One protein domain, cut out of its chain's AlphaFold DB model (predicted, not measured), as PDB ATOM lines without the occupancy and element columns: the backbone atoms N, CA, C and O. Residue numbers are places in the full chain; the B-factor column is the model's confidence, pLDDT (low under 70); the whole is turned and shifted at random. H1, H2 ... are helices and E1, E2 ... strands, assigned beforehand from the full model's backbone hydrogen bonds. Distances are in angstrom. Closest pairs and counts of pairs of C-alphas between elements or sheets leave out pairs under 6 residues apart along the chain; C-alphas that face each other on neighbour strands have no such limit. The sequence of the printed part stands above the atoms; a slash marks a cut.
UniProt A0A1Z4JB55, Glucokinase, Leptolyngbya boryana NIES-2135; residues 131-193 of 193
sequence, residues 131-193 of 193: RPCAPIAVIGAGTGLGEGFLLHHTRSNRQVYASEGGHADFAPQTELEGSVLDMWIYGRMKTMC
ATOM      1  N   ARG A 131      99.591 -62.543 -28.213       87.06
ATOM      2  CA  ARG A 131     100.910 -63.071 -28.570       87.06
ATOM      3  C   ARG A 131     101.432 -62.325 -29.797       87.06
ATOM      4  O   ARG A 131     100.788 -62.379 -30.847       87.06
ATOM      5  N   PRO A 132     102.596 -61.660 -29.709       83.38
ATOM      6  CA  PRO A 132     103.184 -60.992 -30.861       83.38
ATOM      7  C   PRO A 132     103.386 -61.962 -32.027       83.38
ATOM      8  O   PRO A 132     103.881 -63.069 -31.831       83.38
ATOM      9  N   CYS A 133     103.058 -61.516 -33.241       84.19
ATOM     10  CA  CYS A 133     103.207 -62.290 -34.481       84.19
ATOM     11  C   CYS A 133     102.401 -63.603 -34.544       84.19
ATOM     12  O   CYS A 133     102.669 -64.434 -35.410       84.19
ATOM     13  N   ALA A 134     101.421 -63.812 -33.660       89.75
ATOM     14  CA  ALA A 134     100.496 -64.933 -33.792       89.75
ATOM     15  C   ALA A 134      99.506 -64.701 -34.952       89.75
ATOM     16  O   ALA A 134      99.278 -63.548 -35.335       89.75
ATOM     17  N   PRO A 135      98.918 -65.768 -35.521       91.00
ATOM     18  CA  PRO A 135      97.796 -65.639 -36.443       91.00
ATOM     19  C   PRO A 135      96.657 -64.814 -35.840       91.00
ATOM     20  O   PRO A 135      96.364 -64.936 -34.647       91.00
ATOM     21  N   ILE A 136      96.014 -63.995 -36.666       91.62
ATOM     22  CA  ILE A 136      94.824 -63.223 -36.294       91.62
ATOM     23  C   ILE A 136      93.663 -63.753 -37.124       91.62
ATOM     24  O   ILE A 136      93.759 -63.767 -38.347       91.62
ATOM     25  N   ALA A 137      92.589 -64.178 -36.467       92.75
ATOM     26  CA  ALA A 137      91.336 -64.522 -37.128       92.75
ATOM     27  C   ALA A 137      90.406 -63.305 -37.148       92.75
ATOM     28  O   ALA A 137      90.377 -62.513 -36.202       92.75
ATOM     29  N   VAL A 138      89.643 -63.176 -38.225       93.06
ATOM     30  CA  VAL A 138      88.677 -62.107 -38.463       93.06
ATOM     31  C   VAL A 138      87.356 -62.763 -38.795       93.06
ATOM     32  O   VAL A 138      87.273 -63.522 -39.752       93.06
ATOM     33  N   ILE A 139      86.330 -62.476 -38.003       93.12
ATOM     34  CA  ILE A 139      84.989 -63.022 -38.197       93.12
ATOM     35  C   ILE A 139      84.006 -61.861 -38.138       93.12
ATOM     36  O   ILE A 139      84.092 -61.009 -37.253       93.12
ATOM     37  N   GLY A 140      83.069 -61.830 -39.080       90.44
ATOM     38  CA  GLY A 140      82.041 -60.803 -39.150       90.44
ATOM     39  C   GLY A 140      80.701 -61.409 -39.536       90.44
ATOM     40  O   GLY A 140      80.554 -61.979 -40.614       90.44
ATOM     41  N   ALA A 141      79.717 -61.261 -38.652       88.25
ATOM     42  CA  ALA A 141      78.340 -61.654 -38.913       88.25
ATOM     43  C   ALA A 141      77.544 -60.454 -39.454       88.25
ATOM     44  O   ALA A 141      77.437 -59.417 -38.800       88.25
ATOM     45  N   GLY A 142      76.983 -60.607 -40.651       82.44
ATOM     46  CA  GLY A 142      76.128 -59.637 -41.332       82.44
ATOM     47  C   GLY A 142      74.992 -60.349 -42.066       82.44
ATOM     48  O   GLY A 142      74.304 -61.184 -41.488       82.44
ATOM     49  N   THR A 143      74.794 -60.052 -43.356       76.06
ATOM     50  CA  THR A 143      73.894 -60.855 -44.212       76.06
ATOM     51  C   THR A 143      74.381 -62.293 -44.400       76.06
ATOM     52  O   THR A 143      73.573 -63.179 -44.656       76.06
ATOM     53  N   GLY A 144      75.688 -62.513 -44.271       81.44
ATOM     54  CA  GLY A 144      76.321 -63.824 -44.176       81.44
ATOM     55  C   GLY A 144      77.315 -63.852 -43.016       81.44
ATOM     56  O   GLY A 144      77.374 -62.911 -42.221       81.44
ATOM     57  N   LEU A 145      78.102 -64.919 -42.934       87.81
ATOM     58  CA  LEU A 145      79.214 -65.036 -42.000       87.81
ATOM     59  C   LEU A 145      80.504 -65.024 -42.812       87.81
ATOM     60  O   LEU A 145      80.801 -65.996 -43.497       87.81
ATOM     61  N   GLY A 146      81.228 -63.911 -42.782       87.56
ATOM     62  CA  GLY A 146      82.523 -63.837 -43.444       87.56
ATOM     63  C   GLY A 146      83.655 -64.129 -42.475       87.56
ATOM     64  O   GLY A 146      83.579 -63.811 -41.281       87.56
ATOM     65  N   GLU A 147      84.701 -64.744 -43.012       91.75
ATOM     66  CA  GLU A 147      85.875 -65.143 -42.256       91.75
ATOM     67  C   GLU A 147      87.146 -64.861 -43.057       91.75
ATOM     68  O   GLU A 147      87.250 -65.141 -44.251       91.75
ATOM     69  N   GLY A 148      88.151 -64.329 -42.381       91.06
ATOM     70  CA  GLY A 148      89.490 -64.172 -42.919       91.06
ATOM     71  C   GLY A 148      90.516 -64.405 -41.831       91.06
ATOM     72  O   GLY A 148      90.207 -64.440 -40.637       91.06
ATOM     73  N   PHE A 149      91.767 -64.553 -42.231       91.88
ATOM     74  CA  PHE A 149      92.854 -64.631 -41.274       91.88
ATOM     75  C   PHE A 149      94.113 -63.974 -41.815       91.88
ATOM     76  O   PHE A 149      94.337 -63.857 -43.019       91.88
ATOM     77  N   LEU A 150      94.958 -63.541 -40.890       91.56
ATOM     78  CA  LEU A 150      96.242 -62.935 -41.179       91.56
ATOM     79  C   LEU A 150      97.354 -63.757 -40.543       91.56
ATOM     80  O   LEU A 150      97.313 -64.090 -39.355       91.56
ATOM     81  N   LEU A 151      98.376 -64.043 -41.344       90.94
ATOM     82  CA  LEU A 151      99.599 -64.711 -40.925       90.94
ATOM     83  C   LEU A 151     100.776 -63.740 -40.971       90.94
ATOM     84  O   LEU A 151     100.888 -62.889 -41.854       90.94
ATOM     85  N   HIS A 152     101.690 -63.899 -40.019       84.31
ATOM     86  CA  HIS A 152     102.938 -63.150 -39.980       84.31
ATOM     87  C   HIS A 152     104.035 -63.975 -40.659       84.31
ATOM     88  O   HIS A 152     104.467 -64.988 -40.117       84.31
ATOM     89  N   HIS A 153     104.507 -63.533 -41.826       75.75
ATOM     90  CA  HIS A 153     105.709 -64.096 -42.450       75.75
ATOM     91  C   HIS A 153     106.980 -63.550 -41.785       75.75
ATOM     92  O   HIS A 153     107.948 -64.280 -41.584       75.75
ATOM     93  N   THR A 154     106.968 -62.272 -41.399       71.00
ATOM     94  CA  THR A 154     107.970 -61.637 -40.527       71.00
ATOM     95  C   THR A 154     107.278 -60.604 -39.628       71.00
ATOM     96  O   THR A 154     106.073 -60.380 -39.743       71.00
ATOM     97  N   ARG A 155     108.015 -59.918 -38.736       65.81
ATOM     98  CA  ARG A 155     107.441 -58.817 -37.930       65.81
ATOM     99  C   ARG A 155     106.837 -57.692 -38.782       65.81
ATOM    100  O   ARG A 155     105.900 -57.040 -38.330       65.81
ATOM    101  N   SER A 156     107.379 -57.458 -39.976       68.69
ATOM    102  CA  SER A 156     106.960 -56.391 -40.893       68.69
ATOM    103  C   SER A 156     106.200 -56.892 -42.120       68.69
ATOM    104  O   SER A 156     105.625 -56.079 -42.833       68.69
ATOM    105  N   ASN A 157     106.183 -58.204 -42.373       77.31
ATOM    106  CA  ASN A 157     105.487 -58.799 -43.505       77.31
ATOM    107  C   ASN A 157     104.312 -59.647 -43.015       77.31
ATOM    108  O   ASN A 157     104.499 -60.677 -42.357       77.31
ATOM    109  N   ARG A 158     103.108 -59.193 -43.348       82.62
ATOM    110  CA  ARG A 158     101.848 -59.836 -43.001       82.62
ATOM    111  C   ARG A 158     101.127 -60.202 -44.284       82.62
ATOM    112  O   ARG A 158     101.081 -59.397 -45.211       82.62
ATOM    113  N   GLN A 159     100.549 -61.391 -44.309       88.44
ATOM    114  CA  GLN A 159      99.753 -61.860 -45.428       88.44
ATOM    115  C   GLN A 159      98.340 -62.150 -44.952       88.44
ATOM    116  O   GLN A 159      98.150 -62.847 -43.953       88.44
ATOM    117  N   VAL A 160      97.374 -61.578 -45.659       90.69
ATOM    118  CA  VAL A 160      95.949 -61.781 -45.424       90.69
ATOM    119  C   VAL A 160      95.454 -62.881 -46.348       90.69
ATOM    120  O   VAL A 160      95.916 -63.009 -47.480       90.69
ATOM    121  N   TYR A 161      94.507 -63.659 -45.846       88.19
ATOM    122  CA  TYR A 161      93.804 -64.681 -46.588       88.19
ATOM    123  C   TYR A 161      92.307 -64.529 -46.333       88.19
ATOM    124  O   TYR A 161      91.862 -64.524 -45.181       88.19
ATOM    125  N   ALA A 162      91.532 -64.411 -47.408       86.44
ATOM    126  CA  ALA A 162      90.093 -64.627 -47.347       86.44
ATOM    127  C   ALA A 162      89.795 -66.117 -47.140       86.44
ATOM    128  O   ALA A 162      90.574 -66.984 -47.551       86.44
ATOM    129  N   SER A 163      88.653 -66.419 -46.529       85.44
ATOM    130  CA  SER A 163      88.174 -67.788 -46.389       85.44
ATOM    131  C   SER A 163      86.653 -67.859 -46.481       85.44
ATOM    132  O   SER A 163      85.946 -66.922 -46.133       85.44
ATOM    133  N   GLU A 164      86.155 -69.020 -46.891       81.00
ATOM    134  CA  GLU A 164      84.725 -69.349 -46.876       81.00
ATOM    135  C   GLU A 164      84.362 -70.141 -45.608       81.00
ATOM    136  O   GLU A 164      83.452 -70.968 -45.613       81.00
ATOM    137  N   GLY A 165      85.106 -69.945 -44.510       82.75
ATOM    138  CA  GLY A 165      84.937 -70.721 -43.276       82.75
ATOM    139  C   GLY A 165      83.556 -70.550 -42.632       82.75
ATOM    140  O   GLY A 165      83.036 -71.488 -42.033       82.75
ATOM    141  N   GLY A 166      82.872 -69.433 -42.896       83.50
ATOM    142  CA  GLY A 166      81.477 -69.240 -42.497       83.50
ATOM    143  C   GLY A 166      80.463 -70.171 -43.179       83.50
ATOM    144  O   GLY A 166      79.314 -70.232 -42.744       83.50
ATOM    145  N   HIS A 167      80.872 -70.913 -44.216       83.88
ATOM    146  CA  HIS A 167      80.083 -71.979 -44.840       83.88
ATOM    147  C   HIS A 167      80.329 -73.368 -44.229       83.88
ATOM    148  O   HIS A 167      79.720 -74.336 -44.686       83.88
ATOM    149  N   ALA A 168      81.211 -73.489 -43.232       86.38
ATOM    150  CA  ALA A 168      81.431 -74.745 -42.527       86.38
ATOM    151  C   ALA A 168      80.166 -75.217 -41.790       86.38
ATOM    152  O   ALA A 168      79.302 -74.421 -41.409       86.38
ATOM    153  N   ASP A 169      80.075 -76.529 -41.568       86.81
ATOM    154  CA  ASP A 169      78.961 -77.119 -40.834       86.81
ATOM    155  C   ASP A 169      78.924 -76.618 -39.385       86.81
ATOM    156  O   ASP A 169      79.944 -76.517 -38.698       86.81
ATOM    157  N   PHE A 170      77.716 -76.344 -38.892       88.00
ATOM    158  CA  PHE A 170      77.514 -76.000 -37.491       88.00
ATOM    159  C   PHE A 170      77.712 -77.240 -36.607       88.00
ATOM    160  O   PHE A 170      77.018 -78.243 -36.777       88.00
ATOM    161  N   ALA A 171      78.648 -77.164 -35.657       90.12
ATOM    162  CA  ALA A 171      79.054 -78.279 -34.799       90.12
ATOM    163  C   ALA A 171      78.600 -78.073 -33.334       90.12
ATOM    164  O   ALA A 171      79.414 -77.653 -32.503       90.12
ATOM    165  N   PRO A 172      77.324 -78.350 -32.994       90.31
ATOM    166  CA  PRO A 172      76.787 -78.119 -31.652       90.31
ATOM    167  C   PRO A 172      77.532 -78.938 -30.587       90.31
ATOM    168  O   PRO A 172      77.833 -80.113 -30.790       90.31
ATOM    169  N   GLN A 173      77.806 -78.319 -29.440       94.56
ATOM    170  CA  GLN A 173      78.486 -78.915 -28.283       94.56
ATOM    171  C   GLN A 173      77.575 -79.020 -27.050       94.56
ATOM    172  O   GLN A 173      77.932 -79.673 -26.070       94.56
ATOM    173  N   THR A 174      76.400 -78.389 -27.079       95.81
ATOM    174  CA  THR A 174      75.420 -78.394 -25.982       95.81
ATOM    175  C   THR A 174      74.029 -78.813 -26.458       95.81
ATOM    176  O   THR A 174      73.710 -78.723 -27.642       95.81
ATOM    177  N   GLU A 175      73.161 -79.226 -25.529       94.62
ATOM    178  CA  GLU A 175      71.758 -79.559 -25.839       94.62
ATOM    179  C   GLU A 175      70.995 -78.376 -26.453       94.62
ATOM    180  O   GLU A 175      70.184 -78.556 -27.364       94.62
ATOM    181  N   LEU A 176      71.278 -77.155 -25.989       93.75
ATOM    182  CA  LEU A 176      70.684 -75.938 -26.536       93.75
ATOM    183  C   LEU A 176      71.102 -75.729 -27.997       93.75
ATOM    184  O   LEU A 176      70.253 -75.485 -28.850       93.75
ATOM    185  N   GLU A 177      72.395 -75.854 -28.295       94.25
ATOM    186  CA  GLU A 177      72.914 -75.738 -29.663       94.25
ATOM    187  C   GLU A 177      72.381 -76.860 -30.563       94.25
ATOM    188  O   GLU A 177      72.009 -76.602 -31.706       94.25
ATOM    189  N   GLY A 178      72.263 -78.085 -30.039       92.44
ATOM    190  CA  GLY A 178      71.616 -79.202 -30.734       92.44
ATOM    191  C   GLY A 178      70.159 -78.895 -31.082       92.44
ATOM    192  O   GLY A 178      69.741 -79.080 -32.219       92.44
ATOM    193  N   SER A 179      69.412 -78.307 -30.146       91.38
ATOM    194  CA  SER A 179      68.021 -77.894 -30.374       91.38
ATOM    195  C   SER A 179      67.899 -76.811 -31.456       91.38
ATOM    196  O   SER A 179      66.935 -76.799 -32.225       91.38
ATOM    197  N   VAL A 180      68.875 -75.897 -31.539       90.38
ATOM    198  CA  VAL A 180      68.952 -74.894 -32.616       90.38
ATOM    199  C   VAL A 180      69.200 -75.569 -33.965       90.38
ATOM    200  O   VAL A 180      68.515 -75.236 -34.935       90.38
ATOM    201  N   LEU A 181      70.128 -76.531 -34.028       89.88
ATOM    202  CA  LEU A 181      70.404 -77.299 -35.244       89.88
ATOM    203  C   LEU A 181      69.164 -78.074 -35.709       89.88
ATOM    204  O   LEU A 181      68.784 -77.969 -36.876       89.88
ATOM    205  N   ASP A 182      68.497 -78.784 -34.798       89.69
ATOM    206  CA  ASP A 182      67.275 -79.534 -35.094       89.69
ATOM    207  C   ASP A 182      66.197 -78.613 -35.669       89.69
ATOM    208  O   ASP A 182      65.649 -78.885 -36.740       89.69
ATOM    209  N   MET A 183      65.929 -77.477 -35.014       87.50
ATOM    210  CA  MET A 183      64.966 -76.482 -35.499       87.50
ATOM    211  C   MET A 183      65.295 -76.019 -36.926       87.50
ATOM    212  O   MET A 183      64.396 -75.906 -37.763       87.50
ATOM    213  N   TRP A 184      66.574 -75.773 -37.215       83.06
ATOM    214  CA  TRP A 184      67.048 -75.368 -38.539       83.06
ATOM    215  C   TRP A 184      66.804 -76.442 -39.605       83.06
ATOM    216  O   TRP A 184      66.286 -76.132 -40.683       83.06
ATOM    217  N   ILE A 185      67.124 -77.702 -39.302       85.69
ATOM    218  CA  ILE A 185      66.905 -78.842 -40.203       85.69
ATOM    219  C   ILE A 185      65.406 -79.024 -40.474       85.69
ATOM    220  O   ILE A 185      64.986 -79.075 -41.634       85.69
ATOM    221  N   TYR A 186      64.577 -79.035 -39.425       78.12
ATOM    222  CA  TYR A 186      63.120 -79.149 -39.555       78.12
ATOM    223  C   TYR A 186      62.511 -77.993 -40.362       78.12
ATOM    224  O   TYR A 186      61.581 -78.207 -41.145       78.12
ATOM    225  N   GLY A 187      63.030 -76.773 -40.196       73.50
ATOM    226  CA  GLY A 187      62.602 -75.595 -40.946       73.50
ATOM    227  C   GLY A 187      62.860 -75.716 -42.449       73.50
ATOM    228  O   GLY A 187      61.969 -75.401 -43.235       73.50
ATOM    229  N   ARG A 188      64.031 -76.228 -42.858       70.50
ATOM    230  CA  ARG A 188      64.364 -76.454 -44.280       70.50
ATOM    231  C   ARG A 188      63.573 -77.592 -44.917       70.50
ATOM    232  O   ARG A 188      63.244 -77.513 -46.094       70.50
ATOM    233  N   MET A 189      63.240 -78.631 -44.153       61.84
ATOM    234  CA  MET A 189      62.415 -79.732 -44.660       61.84
ATOM    235  C   MET A 189      60.976 -79.303 -44.975       61.84
ATOM    236  O   MET A 189      60.383 -79.819 -45.916       61.84
ATOM    237  N   LYS A 190      60.403 -78.351 -44.226       55.03
ATOM    238  CA  LYS A 190      59.031 -77.868 -44.465       55.03
ATOM    239  C   LYS A 190      58.885 -76.961 -45.687       55.03
ATOM    240  O   LYS A 190      57.785 -76.862 -46.208       55.03
ATOM    241  N   THR A 191      59.952 -76.307 -46.143       51.47
ATOM    242  CA  THR A 191      59.947 -75.449 -47.345       51.47
ATOM    243  C   THR A 191      60.179 -76.213 -48.652       51.47
ATOM    244  O   THR A 191      60.080 -75.611 -49.716       51.47
ATOM    245  N   MET A 192      60.484 -77.516 -48.591       48.41
ATOM    246  CA  MET A 192      60.651 -78.389 -49.764       48.41
ATOM    247  C   MET A 192      59.391 -79.204 -50.121       48.41
ATOM    248  O   MET A 192      59.443 -79.983 -51.073       48.41
ATOM    249  N   CYS A 193      58.282 -79.022 -49.394       39.31
ATOM    250  CA  CYS A 193      56.970 -79.613 -49.685       39.31
ATOM    251  C   CYS A 193      55.969 -78.551 -50.149       39.31
ATOM    252  O   CYS A 193      55.962 -77.453 -49.551       39.31
TER     253      CYS A 193
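Overview. This is residues 131 to 193 of the 193 residues of the protein "Glucokinase" of Leptolyngbya boryana NIES-2135 (UniProt A0A1Z4JB55). A small three-stranded antiparallel sheet of E1, E2 and E3 makes one end of a drawn-out shape, and a single helix, H1, makes the other end, set off from the sheet by a long link. H1 covers neither face of the sheet, and residues 182 to 193, of which 182 to 190 belong to H1, stand free and stick out. The printed part has 63 residues with three named strands followed by one named helix, in the order E1, E2, E3, H1 along the chain, and the sheet's order is E1, E2, E3. The class is mixed, helices and strands. The whole is extended, a rod with a radius of gyration of the C-alphas of 17.3 A and spans of 55 by 25 by 16 A.

Along the chain. The printed part begins at Arg 131. E1 is residues 136 to 141, 16.8 A from first to last C-alpha, and its C-alpha 136 is at (94.824, -63.223, -36.294). E2 is residues 145 to 152, the longest strand by residues, 23.9 A long. E3 is residues 158 to 163, 16.2 A long, with C-alpha 163 at (88.174, -67.788, -46.389). H1 is residues 175 to 190, 22.6 A long, and its C-alpha 190 is at (59.031, -77.868, -44.465).

Arrangement. The strands form a meander, each strand the antiparallel neighbour of the one before, with E1 and E3 as edge strands and E2 as the inner strand. E1 and E2 are a hairpin, with 168 degrees between their directions. The C-alphas of Ala 137 and Phe 149 face each other at 4.4 A. N 138 and O 148 are within hydrogen-bond range at 2.8 A, and so are N 150 and O 136 at 2.8 A. E2 and E3 are also a hairpin, with 156 degrees between their directions. The C-alphas of Leu 150 and Val 160 face each other at 4.4 A. N 161 and O 149 are within hydrogen-bond range at 2.8 A, and N 151 and O 159 at 2.9 A. H1 is not on the sheet, with 0 pairs of C-alphas within 10 A, and it is apart from E1 and E2. In H1 every O i to N i+4 pair is within hydrogen-bond range.

Size, cuts and confidence. The two C-alphas farthest apart are those of Arg 155 and Cys 193, 55.8 A. Without residues 182 to 193, the body of 51 residues spans 46 by 24 by 15 A. The links E1 to E2 and E2 to E3 are tight, while the link E3 to H1, 11 residues, is long. The printed part has no cut and ends at Cys 193, the chain's last residue. The mean pLDDT of the printed part is 83.4, and the model's confidence is low, under 70, at residues 155 to 156 and 189 to 193.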